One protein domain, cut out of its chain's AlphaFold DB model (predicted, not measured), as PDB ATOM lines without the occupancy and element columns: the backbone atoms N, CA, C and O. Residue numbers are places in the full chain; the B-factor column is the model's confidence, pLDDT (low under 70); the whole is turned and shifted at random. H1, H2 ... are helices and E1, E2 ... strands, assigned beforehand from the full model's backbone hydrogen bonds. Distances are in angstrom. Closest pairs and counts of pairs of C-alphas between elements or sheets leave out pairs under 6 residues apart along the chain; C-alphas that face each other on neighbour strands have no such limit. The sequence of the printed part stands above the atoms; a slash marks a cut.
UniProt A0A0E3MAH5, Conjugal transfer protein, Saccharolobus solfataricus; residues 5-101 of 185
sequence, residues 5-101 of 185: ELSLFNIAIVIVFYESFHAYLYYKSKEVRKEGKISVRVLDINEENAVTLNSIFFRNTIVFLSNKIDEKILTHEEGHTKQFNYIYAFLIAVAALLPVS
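AT A GLANCE: This is residues 5 to 101 of the 185 residues of the protein "Conjugal transfer protein" of Saccharolobus solfataricus (UniProt A0A0E3MAH5). The model is a small head on a two-helix arm: a strongly twisted sheet of four strands with H2 packed on one face and the last turns of the long helix H1, residues 19 to 28, on the other. The rest of H1 reaches away from the head, and H3 folds back beside its residues 7 to 18, running opposite ways. The printed part has 97 residues, with three named helices and four named strands in the order H1 E1 E2 E3 E4 H2 H3; the sheet's order is E1 E2 E4 E3, mixed, and the class is mixed, helices and strands. The whole is only just loose, close to compact, with a radius of gyration of the C-alphas of 15.2 A, and spans 46 by 23 by 22 A, only just a rod.

IN THESE COORDINATES: Find C-alpha 5 at (193.382, 169.577, 137.951); from there H1 runs through residues 5 to 28, 34.0 A from first to last C-alpha, and ends at C-alpha 28 at (195.281, 136.231, 144.265). Next come E1, residues 30 to 35, 14.9 A, and E2, residues 38 to 42, 13.3 A. E3, residues 50 to 53, spans 9.6 A, and E4, residues 61 to 64, 9.9 A. H2, residues 71 to 82, spans 16.9 A. H3, residues 86 to 97, spans 16.3 A and ends at C-alpha 97 (181.998, 167.025, 140.609).

HOW THE PARTS SIT: Begin at the sheet, which is only just strongly twisted, its C-alphas up to 4.0 A off the best plane. E1 and E2 form an antiparallel hairpin, with N 40 and O 33 at 2.8 A. E2 and E4 are parallel, with N 62 and O 39 at 2.8 A. E3 and E4 form the other antiparallel hairpin, with N 53 and O 61 at 2.8 A. The helices on opposite faces of the sheet make three layers. H1 is at a height over the sheet of 13.9 A; its closest C-alphas to E3 are those of His 22 and Leu 53, 6.0 A apart. H2 is at a height over the sheet of 8.4 A, over E4 and along the strands, at 26 degrees to E4 on the local plane; the closest C-alphas of H2 and E4 are those of Ile 62 and Glu 77, 6.7 A apart, and the closest of H2 and E3 are those of Thr 52 and Glu 77, 5.7 A apart. H3 is not on the sheet; it touches H1 at a shallow tilt of 28 degrees, opposite ways, the closest C-alphas being those of Ser 7 and Ala 96, 4.5 A apart. H1 and H2 are apart. In H1, H2 and H3 every O i to N i+4 pair is within hydrogen-bond range.

THE WHOLE: Look at Lys 68 and Val 100 for the two C-alphas farthest apart, 46.8 A. The printed part has no cut, and no link is long. The mean pLDDT of the printed part is 94.1, and no printed residue is under 70.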
ATOM      1  N   GLU A   5     192.238 170.349 137.464       92.06
ATOM      2  CA  GLU A   5     193.382 169.577 137.951       92.06
ATOM      3  C   GLU A   5     192.965 168.712 139.139       92.06
ATOM      4  O   GLU A   5     193.191 167.500 139.132       92.06
ATOM      5  N   LEU A   6     192.256 169.300 140.109       91.00
ATOM      6  CA  LEU A   6     191.745 168.570 141.264       91.00
ATOM      7  C   LEU A   6     190.695 167.518 140.870       91.00
ATOM      8  O   LEU A   6     190.716 166.401 141.388       91.00
ATOM      9  N   SER A   7     189.799 167.832 139.927       92.25
ATOM     10  CA  SER A   7     188.826 166.861 139.403       92.25
ATOM     11  C   SER A   7     189.513 165.673 138.722       92.25
ATOM     12  O   SER A   7     189.173 164.526 139.012       92.25
ATOM     13  N   LEU A   8     190.499 165.916 137.851       93.94
ATOM     14  CA  LEU A   8     191.253 164.850 137.179       93.94
ATOM     15  C   LEU A   8     192.061 164.011 138.173       93.94
ATOM     16  O   LEU A   8     192.078 162.784 138.062       93.94
ATOM     17  N   PHE A   9     192.674 164.650 139.169       94.50
ATOM     18  CA  PHE A   9     193.387 163.963 140.242       94.50
ATOM     19  C   PHE A   9     192.460 163.028 141.037       94.50
ATOM     20  O   PHE A   9     192.779 161.852 141.220       94.50
ATOM     21  N   ASN A  10     191.273 163.500 141.429       94.06
ATOM     22  CA  ASN A  10     190.287 162.678 142.138       94.06
ATOM     23  C   ASN A  10     189.788 161.499 141.290       94.06
ATOM     24  O   ASN A  10     189.639 160.389 141.803       94.06
ATOM     25  N   ILE A  11     189.550 161.714 139.991       95.44
ATOM     26  CA  ILE A  11     189.175 160.638 139.062       95.44
ATOM     27  C   ILE A  11     190.289 159.589 138.994       95.44
ATOM     28  O   ILE A  11     190.006 158.396 139.103       95.44
ATOM     29  N   ALA A  12     191.547 160.016 138.852       96.31
ATOM     30  CA  ALA A  12     192.689 159.108 138.795       96.31
ATOM     31  C   ALA A  12     192.798 158.257 140.068       96.31
ATOM     32  O   ALA A  12     192.972 157.042 139.970       96.31
ATOM     33  N   ILE A  13     192.612 158.860 141.246       95.75
ATOM     34  CA  ILE A  13     192.552 158.144 142.527       95.75
ATOM     35  C   ILE A  13     191.461 157.072 142.496       95.75
ATOM     36  O   ILE A  13     191.748 155.908 142.773       95.75
ATOM     37  N   VAL A  14     190.227 157.430 142.130       95.56
ATOM     38  CA  VAL A  14     189.109 156.474 142.079       95.56
ATOM     39  C   VAL A  14     189.418 155.307 141.145       95.56
ATOM     40  O   VAL A  14     189.231 154.157 141.540       95.56
ATOM     41  N   ILE A  15     189.926 155.584 139.941       95.94
ATOM     42  CA  ILE A  15     190.288 154.548 138.967       95.94
ATOM     43  C   ILE A  15     191.361 153.625 139.550       95.94
ATOM     44  O   ILE A  15     191.181 152.409 139.543       95.94
ATOM     45  N   VAL A  16     192.449 154.183 140.090       96.56
ATOM     46  CA  VAL A  16     193.565 153.400 140.636       96.56
ATOM     47  C   VAL A  16     193.105 152.522 141.794       96.56
ATOM     48  O   VAL A  16     193.402 151.330 141.788       96.56
ATOM     49  N   PHE A  17     192.360 153.061 142.761       95.88
ATOM     50  CA  PHE A  17     191.885 152.276 143.904       95.88
ATOM     51  C   PHE A  17     190.898 151.187 143.483       95.88
ATOM     52  O   PHE A  17     191.049 150.033 143.893       95.88
ATOM     53  N   TYR A  18     189.918 151.530 142.645       95.19
ATOM     54  CA  TYR A  18     188.903 150.583 142.199       95.19
ATOM     55  C   TYR A  18     189.531 149.434 141.406       95.19
ATOM     56  O   TYR A  18     189.290 148.266 141.710       95.19
ATOM     57  N   GLU A  19     190.381 149.746 140.427       96.06
ATOM     58  CA  GLU A  19     191.028 148.733 139.593       96.06
ATOM     59  C   GLU A  19     192.064 147.919 140.376       96.06
ATOM     60  O   GLU A  19     192.149 146.710 140.180       96.06
ATOM     61  N   SER A  20     192.794 148.525 141.321       96.75
ATOM     62  CA  SER A  20     193.762 147.797 142.158       96.75
ATOM     63  C   SER A  20     193.094 146.782 143.081       96.75
ATOM     64  O   SER A  20     193.610 145.678 143.244       96.75
ATOM     65  N   PHE A  21     191.930 147.109 143.653       95.00
ATOM     66  CA  PHE A  21     191.158 146.158 144.458       95.00
ATOM     67  C   PHE A  21     190.723 144.939 143.629       95.00
ATOM     68  O   PHE A  21     190.897 143.793 144.044       95.00
ATOM     69  N   HIS A  22     190.228 145.175 142.414       96.31
ATOM     70  CA  HIS A  22     189.825 144.101 141.507       96.31
ATOM     71  C   HIS A  22     191.022 143.288 141.001       96.31
ATOM     72  O   HIS A  22     190.952 142.060 140.948       96.31
ATOM     73  N   ALA A  23     192.134 143.954 140.681       97.06
ATOM     74  CA  ALA A  23     193.385 143.306 140.309       97.06
ATOM     75  C   ALA A  23     193.880 142.392 141.431       97.06
ATOM     76  O   ALA A  23     194.254 141.251 141.171       97.06
ATOM     77  N   TYR A  24     193.839 142.863 142.679       96.75
ATOM     78  CA  TYR A  24     194.211 142.064 143.840       96.75
ATOM     79  C   TYR A  24     193.400 140.763 143.903       96.75
ATOM     80  O   TYR A  24     193.994 139.684 143.937       96.75
ATOM     81  N   LEU A  25     192.066 140.844 143.835       96.81
ATOM     82  CA  LEU A  25     191.201 139.659 143.852       96.81
ATOM     83  C   LEU A  25     191.469 138.727 142.662       96.81
ATOM     84  O   LEU A  25     191.541 137.509 142.829       96.81
ATOM     85  N   TYR A  26     191.665 139.280 141.465       97.56
ATOM     86  CA  TYR A  26     191.958 138.500 140.264       97.56
ATOM     87  C   TYR A  26     193.283 137.732 140.374       97.56
ATOM     88  O   TYR A  26     193.319 136.523 140.146       97.56
ATOM     89  N   TYR A  27     194.369 138.417 140.741       97.69
ATOM     90  CA  TYR A  27     195.710 137.830 140.787       97.69
ATOM     91  C   TYR A  27     195.931 136.910 141.988       97.69
ATOM     92  O   TYR A  27     196.768 136.012 141.911       97.69
ATOM     93  N   LYS A  28     195.207 137.116 143.094       97.69
ATOM     94  CA  LYS A  28     195.281 136.231 144.265       97.69
ATOM     95  C   LYS A  28     194.392 134.999 144.156       97.69
ATOM     96  O   LYS A  28     194.674 134.009 144.820       97.69
ATOM     97  N   SER A  29     193.356 135.038 143.326       97.81
ATOM     98  CA  SER A  29     192.495 133.883 143.086       97.81
ATOM     99  C   SER A  29     193.031 132.985 141.970       97.81
ATOM    100  O   SER A  29     193.707 133.434 141.039       97.81
ATOM    101  N   LYS A  30     192.685 131.699 142.027       97.38
ATOM    102  CA  LYS A  30     192.995 130.699 141.002       97.38
ATOM    103  C   LYS A  30     191.755 130.410 140.165       97.38
ATOM    104  O   LYS A  30     190.703 130.120 140.724       97.38
ATOM    105  N   GLU A  31     191.869 130.453 138.838       97.62
ATOM    106  CA  GLU A  31     190.786 129.993 137.958       97.62
ATOM    107  C   GLU A  31     190.566 128.488 138.134       97.62
ATOM    108  O   GLU A  31     191.516 127.703 138.092       97.62
ATOM    109  N   VAL A  32     189.310 128.101 138.338       97.06
ATOM    110  CA  VAL A  32     188.898 126.705 138.538       97.06
ATOM    111  C   VAL A  32     187.952 126.225 137.444       97.06
ATOM    112  O   VAL A  32     187.928 125.038 137.131       97.06
ATOM    113  N   ARG A  33     187.185 127.140 136.840       94.69
ATOM    114  CA  ARG A  33     186.219 126.835 135.783       94.69
ATOM    115  C   ARG A  33     186.027 128.053 134.882       94.69
ATOM    116  O   ARG A  33     186.148 129.191 135.327       94.69
ATOM    117  N   LYS A  34     185.682 127.814 133.616       94.19
ATOM    118  CA  LYS A  34     185.293 128.857 132.663       94.19
ATOM    119  C   LYS A  34     184.001 128.470 131.954       94.19
ATOM    120  O   LYS A  34     183.932 127.417 131.328       94.19
ATOM    121  N   GLU A  35     182.997 129.336 132.028       89.00
ATOM    122  CA  GLU A  35     181.674 129.134 131.433       89.00
ATOM    123  C   GLU A  35     181.424 130.189 130.355       89.00
ATOM    124  O   GLU A  35     181.045 131.337 130.612       89.00
ATOM    125  N   GLY A  36     181.715 129.821 129.106       90.31
ATOM    126  CA  GLY A  36     181.698 130.757 127.986       90.31
ATOM    127  C   GLY A  36     182.678 131.915 128.207       90.31
ATOM    128  O   GLY A  36     183.894 131.739 128.126       90.31
ATOM    129  N   LYS A  37     182.142 133.115 128.463       91.56
ATOM    130  CA  LYS A  37     182.935 134.330 128.735       91.56
ATOM    131  C   LYS A  37     183.214 134.566 130.222       91.56
ATOM    132  O   LYS A  37     183.948 135.499 130.524       91.56
ATOM    133  N   ILE A  38     182.630 133.773 131.119       95.56
ATOM    134  CA  ILE A  38     182.755 133.970 132.565       95.56
ATOM    135  C   ILE A  38     183.894 133.109 133.108       95.56
ATOM    136  O   ILE A  38     183.904 131.897 132.903       95.56
ATOM    137  N   SER A  39     184.850 133.737 133.790       97.12
ATOM    138  CA  SER A  39     185.909 133.071 134.554       97.12
ATOM    139  C   SER A  39     185.443 132.894 135.998       97.12
ATOM    140  O   SER A  39     185.093 133.871 136.656       97.12
ATOM    141  N   VAL A  40     185.429 131.658 136.492       97.69
ATOM    142  CA  VAL A  40     185.133 131.336 137.891       97.69
ATOM    143  C   VAL A  40     186.446 131.006 138.584       97.69
ATOM    144  O   VAL A  40     187.190 130.110 138.166       97.69
ATOM    145  N   ARG A  41     186.745 131.753 139.643       98.00
ATOM    146  CA  ARG A  41     188.006 131.689 140.380       98.00
ATOM    147  C   ARG A  41     187.749 131.495 141.868       98.00
ATOM    148  O   ARG A  41     186.680 131.838 142.355       98.00
ATOM    149  N   VAL A  42     188.742 130.982 142.585       97.75
ATOM    150  CA  VAL A  42     188.686 130.736 144.033       97.75
ATOM    151  C   VAL A  42     189.868 131.415 144.718       97.75
ATOM    152  O   VAL A  42     191.007 131.260 144.274       97.75
ATOM    153  N   LEU A  43     189.593 132.182 145.775       96.81
ATOM    154  CA  LEU A  43     190.595 132.797 146.657       96.81
ATOM    155  C   LEU A  43     190.777 132.026 147.978       96.81
ATOM    156  O   LEU A  43     191.873 132.042 148.525       96.81
ATOM    157  N   ASP A  44     189.726 131.350 148.447       93.06
ATOM    158  CA  ASP A  44     189.699 130.526 149.665       93.06
ATOM    159  C   ASP A  44     190.191 131.218 150.948       93.06
ATOM    160  O   ASP A  44     191.243 130.915 151.507       93.06
ATOM    161  N   ILE A  45     189.386 132.156 151.439       94.44
ATOM    162  CA  ILE A  45     189.561 132.819 152.737       94.44
ATOM    163  C   ILE A  45     188.504 132.370 153.758       94.44
ATOM    164  O   ILE A  45     188.292 133.042 154.762       94.44
ATOM    165  N   ASN A  46     187.876 131.210 153.520       92.19
ATOM    166  CA  ASN A  46     186.819 130.612 154.347       92.19
ATOM    167  C   ASN A  46     185.561 131.485 154.521       92.19
ATOM    168  O   ASN A  46     184.918 131.437 155.568       92.19
ATOM    169  N   GLU A  47     185.187 132.256 153.499       91.50
ATOM    170  CA  GLU A  47     183.932 133.018 153.478       91.50
ATOM    171  C   GLU A  47     182.971 132.414 152.440       91.50
ATOM    172  O   GLU A  47     183.316 132.276 151.265       91.50
ATOM    173  N   GLU A  48     181.763 132.029 152.866       91.06
ATOM    174  CA  GLU A  48     180.714 131.476 151.989       91.06
ATOM    175  C   GLU A  48     180.046 132.582 151.159       91.06
ATOM    176  O   GLU A  48     178.876 132.912 151.332       91.06
ATOM    177  N   ASN A  49     180.827 133.190 150.270       93.19
ATOM    178  CA  ASN A  49     180.404 134.296 149.428       93.19
ATOM    179  C   ASN A  49     181.212 134.317 148.122       93.19
ATOM    180  O   ASN A  49     182.213 133.602 147.965       93.19
ATOM    181  N   ALA A  50     180.796 135.149 147.177       96.19
ATOM    182  CA  ALA A  50     181.542 135.415 145.964       96.19
ATOM    183  C   ALA A  50     181.485 136.901 145.603       96.19
ATOM    184  O   ALA A  50     180.638 137.652 146.068       96.19
ATOM    185  N   VAL A  51     182.441 137.327 144.785       95.88
ATOM    186  CA  VAL A  51     182.542 138.703 144.306       95.88
ATOM    187  C   VAL A  51     182.671 138.690 142.796       95.88
ATOM    188  O   VAL A  51     183.655 138.184 142.245       95.88
ATOM    189  N   THR A  52     181.716 139.305 142.111       96.62
ATOM    190  CA  THR A  52     181.872 139.641 140.697       96.62
ATOM    191  C   THR A  52     182.838 140.804 140.526       96.62
ATOM    192  O   THR A  52     182.634 141.905 141.040       96.62
ATOM    193  N   LEU A  53     183.880 140.588 139.726       95.25
ATOM    194  CA  LEU A  53     184.823 141.632 139.367       95.25
ATOM    195  C   LEU A  53     184.216 142.538 138.296       95.25
ATOM    196  O   LEU A  53     184.268 142.254 137.096       95.25
ATOM    197  N   ASN A  54     183.692 143.678 138.730       86.94
ATOM    198  CA  ASN A  54     183.151 144.711 137.856       86.94
ATOM    199  C   ASN A  54     184.249 145.674 137.354       86.94
ATOM    200  O   ASN A  54     184.030 146.858 137.168       86.94
ATOM    201  N   SER A  55     185.454 145.183 137.093       88.19
ATOM    202  CA  SER A  55     186.574 145.990 136.582       88.19
ATOM    203  C   SER A  55     186.498 146.194 135.063       88.19
ATOM    204  O   SER A  55     185.872 145.398 134.358       88.19
ATOM    205  N   ILE A  56     187.169 147.226 134.536       88.69
ATOM    206  CA  ILE A  56     187.390 147.360 133.086       88.69
ATOM    207  C   ILE A  56     188.247 146.201 132.550       88.69
ATOM    208  O   ILE A  56     187.963 145.667 131.478       88.69
ATOM    209  N   PHE A  57     189.279 145.796 133.294       90.94
ATOM    210  CA  PHE A  57     190.274 144.808 132.867       90.94
ATOM    211  C   PHE A  57     189.878 143.362 133.180       90.94
ATOM    212  O   PHE A  57     190.210 142.458 132.418       90.94
ATOM    213  N   PHE A  58     189.161 143.140 134.285       92.50
ATOM    214  CA  PHE A  58     188.856 141.797 134.800       92.50
ATOM    215  C   PHE A  58     187.368 141.438 134.718       92.50
ATOM    216  O   PHE A  58     186.903 140.540 135.425       92.50
ATOM    217  N   ARG A  59     186.608 142.136 133.863       89.31
ATOM    218  CA  ARG A  59     185.166 141.918 133.687       89.31
ATOM    219  C   ARG A  59     184.840 140.457 133.372       89.31
ATOM    220  O   ARG A  59     185.594 139.778 132.681       89.31
ATOM    221  N   ASN A  60     183.648 140.020 133.781       93.94
ATOM    222  CA  ASN A  60     183.169 138.637 133.648       93.94
ATOM    223  C   ASN A  60     183.986 137.639 134.478       93.94
ATOM    224  O   ASN A  60     184.086 136.471 134.116       93.94
ATOM    225  N   THR A  61     184.565 138.085 135.586       97.44
ATOM    226  CA  THR A  61     185.210 137.191 136.545       97.44
ATOM    227  C   THR A  61     184.378 137.142 137.813       97.44
ATOM    228  O   THR A  61     183.975 138.188 138.310       97.44
ATOM    229  N   ILE A  62     184.149 135.947 138.340       97.94
ATOM    230  CA  ILE A  62     183.512 135.711 139.635       97.94
ATOM    231  C   ILE A  62     184.553 135.045 140.528       97.94
ATOM    232  O   ILE A  62     185.121 134.016 140.156       97.94
ATOM    233  N   VAL A  63     184.830 135.642 141.683       98.06
ATOM    234  CA  VAL A  63     185.794 135.129 142.659       98.06
ATOM    235  C   VAL A  63     185.037 134.606 143.870       98.06
ATOM    236  O   VAL A  63     184.500 135.390 144.644       98.06
ATOM    237  N   PHE A  64     185.018 133.290 144.053       97.94
ATOM    238  CA  PHE A  64     184.532 132.655 145.272       97.94
ATOM    239  C   PHE A  64     185.549 132.823 146.402       97.94
ATOM    240  O   PHE A  64     186.754 132.604 146.224       97.94
ATOM    241  N   LEU A  65     185.052 133.205 147.576       96.44
ATOM    242  CA  LEU A  65     185.851 133.441 148.780       96.44
ATOM    243  C   LEU A  65     186.005 132.180 149.649       96.44
ATOM    244  O   LEU A  65     186.682 132.214 150.674       96.44
ATOM    245  N   SER A  66     185.463 131.048 149.202       94.31
ATOM    246  CA  SER A  66     185.689 129.714 149.765       94.31
ATOM    247  C   SER A  66     185.949 128.693 148.656       94.31
ATOM    248  O   SER A  66     185.632 128.926 147.488       94.31
ATOM    249  N   ASN A  67     186.489 127.528 149.018       91.75
ATOM    250  CA  ASN A  67     186.631 126.389 148.100       91.75
ATOM    251  C   ASN A  67     185.303 125.763 147.641       91.75
ATOM    252  O   ASN A  67     185.302 124.936 146.726       91.75
ATOM    253  N   LYS A  68     184.177 126.108 148.273       92.69
ATOM    254  CA  LYS A  68     182.865 125.554 147.939       92.69
ATOM    255  C   LYS A  68     182.152 126.486 146.964       92.69
ATOM    256  O   LYS A  68     181.745 127.586 147.319       92.69
ATOM    257  N   ILE A  69     181.967 126.011 145.736       92.31
ATOM    258  CA  ILE A  69     181.178 126.720 144.728       92.31
ATOM    259  C   ILE A  69     179.706 126.390 144.958       92.31
ATOM    260  O   ILE A  69     179.261 125.275 144.681       92.31
ATOM    261  N   ASP A  70     178.963 127.355 145.486       94.12
ATOM    262  CA  ASP A  70     177.509 127.282 145.583       94.12
ATOM    263  C   ASP A  70     176.873 127.807 144.285       94.12
ATOM    264  O   ASP A  70     177.103 128.946 143.875       94.12
ATOM    265  N   GLU A  71     176.072 126.971 143.626       92.88
ATOM    266  CA  GLU A  71     175.424 127.310 142.355       92.88
ATOM    267  C   GLU A  71     174.355 128.417 142.504       92.88
ATOM    268  O   GLU A  71     174.127 129.192 141.571       92.88
ATOM    269  N   LYS A  72     173.733 128.582 143.682       93.88
ATOM    270  CA  LYS A  72     172.825 129.716 143.937       93.88
ATOM    271  C   LYS A  72     173.603 131.029 143.967       93.88
ATOM    272  O   LYS A  72     173.184 131.993 143.329       93.88
ATOM    273  N   ILE A  73     174.754 131.049 144.641       95.38
ATOM    274  CA  ILE A  73     175.644 132.221 144.663       95.38
ATOM    275  C   ILE A  73     176.159 132.507 143.250       95.38
ATOM    276  O   ILE A  73     176.079 133.637 142.777       95.38
ATOM    277  N   LEU A  74     176.611 131.481 142.524       95.81
ATOM    278  CA  LEU A  74     177.122 131.648 141.163       95.81
ATOM    279  C   LEU A  74     176.099 132.295 140.227       95.81
ATOM    280  O   LEU A  74     176.446 133.193 139.464       95.81
ATOM    281  N   THR A  75     174.853 131.825 140.250       95.75
ATOM    282  CA  THR A  75     173.804 132.336 139.355       95.75
ATOM    283  C   THR A  75     173.403 133.774 139.685       95.75
ATOM    284  O   THR A  75     173.076 134.535 138.769       95.75
ATOM    285  N   HIS A  76     173.482 134.172 140.960       97.12
ATOM    286  CA  HIS A  76     173.360 135.567 141.385       97.12
ATOM    287  C   HIS A  76     174.528 136.415 140.847       97.12
ATOM    288  O   HIS A  76     174.301 137.396 140.136       97.12
ATOM    289  N   GLU A  77     175.773 135.987 141.071       97.12
ATOM    290  CA  GLU A  77     176.975 136.676 140.581       97.12
ATOM    291  C   GLU A  77     177.026 136.770 139.046       97.12
ATOM    292  O   GLU A  77     177.403 137.796 138.474       97.12
ATOM    293  N   GLU A  78     176.550 135.747 138.331       96.31
ATOM    294  CA  GLU A  78     176.380 135.814 136.879       96.31
ATOM    295  C   GLU A  78     175.500 137.010 136.484       96.31
ATOM    296  O   GLU A  78     175.802 137.693 135.498       96.31
ATOM    297  N   GLY A  79     174.454 137.301 137.260       96.12
ATOM    298  CA  GLY A  79     173.603 138.473 137.084       96.12
ATOM    299  C   GLY A  79     174.394 139.778 137.119       96.12
ATOM    300  O   GLY A  79     174.234 140.602 136.214       96.12
ATOM    301  N   HIS A  80     175.313 139.936 138.073       96.44
ATOM    302  CA  HIS A  80     176.203 141.099 138.134       96.44
ATOM    303  C   HIS A  80     177.091 141.228 136.893       96.44
ATOM    304  O   HIS A  80     177.245 142.335 136.373       96.44
ATOM    305  N   THR A  81     177.583 140.122 136.319       95.12
ATOM    306  CA  THR A  81     178.407 140.187 135.091       95.12
ATOM    307  C   THR A  81     177.668 140.797 133.892       95.12
ATOM    308  O   THR A  81     178.299 141.364 132.994       95.12
ATOM    309  N   LYS A  82     176.328 140.699 133.856       93.25
ATOM    310  CA  LYS A  82     175.493 141.237 132.764       93.25
ATOM    311  C   LYS A  82     175.157 142.712 132.934       93.25
ATOM    312  O   LYS A  82     174.686 143.340 131.986       93.25
ATOM    313  N   GLN A  83     175.376 143.267 134.119       93.06
ATOM    314  CA  GLN A  83     175.018 144.641 134.426       93.06
ATOM    315  C   GLN A  83     176.037 145.621 133.841       93.06
ATOM    316  O   GLN A  83     177.212 145.310 133.618       93.06
ATOM    317  N   PHE A  84     175.571 146.841 133.575       90.38
ATOM    318  CA  PHE A  84     176.475 147.974 133.435       90.38
ATOM    319  C   PHE A  84     177.044 148.309 134.815       90.38
ATOM    320  O   PHE A  84     176.310 148.271 135.804       90.38
ATOM    321  N   ASN A  85     178.327 148.658 134.895       88.81
ATOM    322  CA  ASN A  85     178.933 149.018 136.170       88.81
ATOM    323  C   ASN A  85     178.546 150.449 136.579       88.81
ATOM    324  O   ASN A  85     179.316 151.402 136.428       88.81
ATOM    325  N   TYR A  86     177.319 150.588 137.088       90.50
ATOM    326  CA  TYR A  86     176.772 151.865 137.533       90.50
ATOM    327  C   TYR A  86     177.609 152.491 138.645       90.50
ATOM    328  O   TYR A  86     177.782 153.705 138.638       90.50
ATOM    329  N   ILE A  87     178.155 151.688 139.567       91.19
ATOM    330  CA  ILE A  87     178.952 152.199 140.688       91.19
ATOM    331  C   ILE A  87     180.263 152.802 140.213       91.19
ATOM    332  O   ILE A  87     180.612 153.888 140.658       91.19
ATOM    333  N   TYR A  88     180.960 152.174 139.273       92.44
ATOM    334  CA  TYR A  88     182.197 152.743 138.743       92.44
ATOM    335  C   TYR A  88     181.967 154.067 138.015       92.44
ATOM    336  O   TYR A  88     182.631 155.060 138.307       92.44
ATOM    337  N   ALA A  89     180.961 154.120 137.134       93.38
ATOM    338  CA  ALA A  89     180.585 155.362 136.461       93.38
ATOM    339  C   ALA A  89     180.151 156.450 137.462       93.38
ATOM    340  O   ALA A  89     180.531 157.613 137.326       93.38
ATOM    341  N   PHE A  90     179.392 156.066 138.490       95.00
ATOM    342  CA  PHE A  90     178.948 156.957 139.555       95.00
ATOM    343  C   PHE A  90     180.118 157.515 140.376       95.00
ATOM    344  O   PHE A  90     180.171 158.720 140.605       95.00
ATOM    345  N   LEU A  91     181.084 156.679 140.769       94.38
ATOM    346  CA  LEU A  91     182.262 157.112 141.526       94.38
ATOM    347  C   LEU A  91     183.119 158.100 140.724       94.38
ATOM    348  O   LEU A  91     183.550 159.108 141.281       94.38
ATOM    349  N   ILE A  92     183.308 157.865 139.421       94.69
ATOM    350  CA  ILE A  92     184.002 158.809 138.529       94.69
ATOM    351  C   ILE A  92     183.249 160.143 138.464       94.69
ATOM    352  O   ILE A  92     183.861 161.202 138.608       94.69
ATOM    353  N   ALA A  93     181.924 160.111 138.288       93.81
ATOM    354  CA  ALA A  93     181.109 161.323 138.225       93.81
ATOM    355  C   ALA A  93     181.166 162.129 139.533       93.81
ATOM    356  O   ALA A  93     181.328 163.348 139.505       93.81
ATOM    357  N   VAL A  94     181.085 161.458 140.686       93.06
ATOM    358  CA  VAL A  94     181.204 162.103 142.000       93.06
ATOM    359  C   VAL A  94     182.597 162.699 142.188       93.06
ATOM    360  O   VAL A  94     182.703 163.864 142.560       93.06
ATOM    361  N   ALA A  95     183.661 161.958 141.872       92.81
ATOM    362  CA  ALA A  95     185.037 162.451 141.962       92.81
ATOM    363  C   ALA A  95     185.281 163.700 141.099       92.81
ATOM    364  O   ALA A  95     185.951 164.634 141.541       92.81
ATOM    365  N   ALA A  96     184.686 163.740 139.904       92.31
ATOM    366  CA  ALA A  96     184.768 164.879 138.998       92.31
ATOM    367  C   ALA A  96     184.049 166.127 139.540       92.31
ATOM    368  O   ALA A  96     184.529 167.244 139.348       92.31
ATOM    369  N   LEU A  97     182.900 165.942 140.200       90.75
ATOM    370  CA  LEU A  97     181.998 167.025 140.609       90.75
ATOM    371  C   LEU A  97     182.206 167.507 142.050       90.75
ATOM    372  O   LEU A  97     181.824 168.632 142.371       90.75
ATOM    373  N   LEU A  98     182.817 166.699 142.919       86.19
ATOM    374  CA  LEU A  98     183.086 167.060 144.316       86.19
ATOM    375  C   LEU A  98     183.852 168.388 144.476       86.19
ATOM    376  O   LEU A  98     183.438 169.184 145.321       86.19
ATOM    377  N   PRO A  99     184.893 168.688 143.667       88.19
ATOM    378  CA  PRO A  99     185.588 169.979 143.719       88.19
ATOM    379  C   PRO A  99     184.706 171.187 143.388       88.19
ATOM    380  O   PRO A  99     185.022 172.307 143.778       88.19
ATOM    381  N   VAL A 100     183.599 170.980 142.667       85.50
ATOM    382  CA  VAL A 100     182.666 172.051 142.293       85.50
ATOM    383  C   VAL A 100     181.773 172.424 143.471       85.50
ATOM    384  O   VAL A 100     181.505 173.604 143.697       85.50
ATOM    385  N   SER A 101     181.280 171.431 144.214       86.19
ATOM    386  CA  SER A 101     180.452 171.669 145.392       86.19
ATOM    387  C   SER A 101     180.394 170.451 146.306       86.19
ATOM    388  O   SER A 101     179.857 169.400 145.950       86.19
TER     389      SER A 101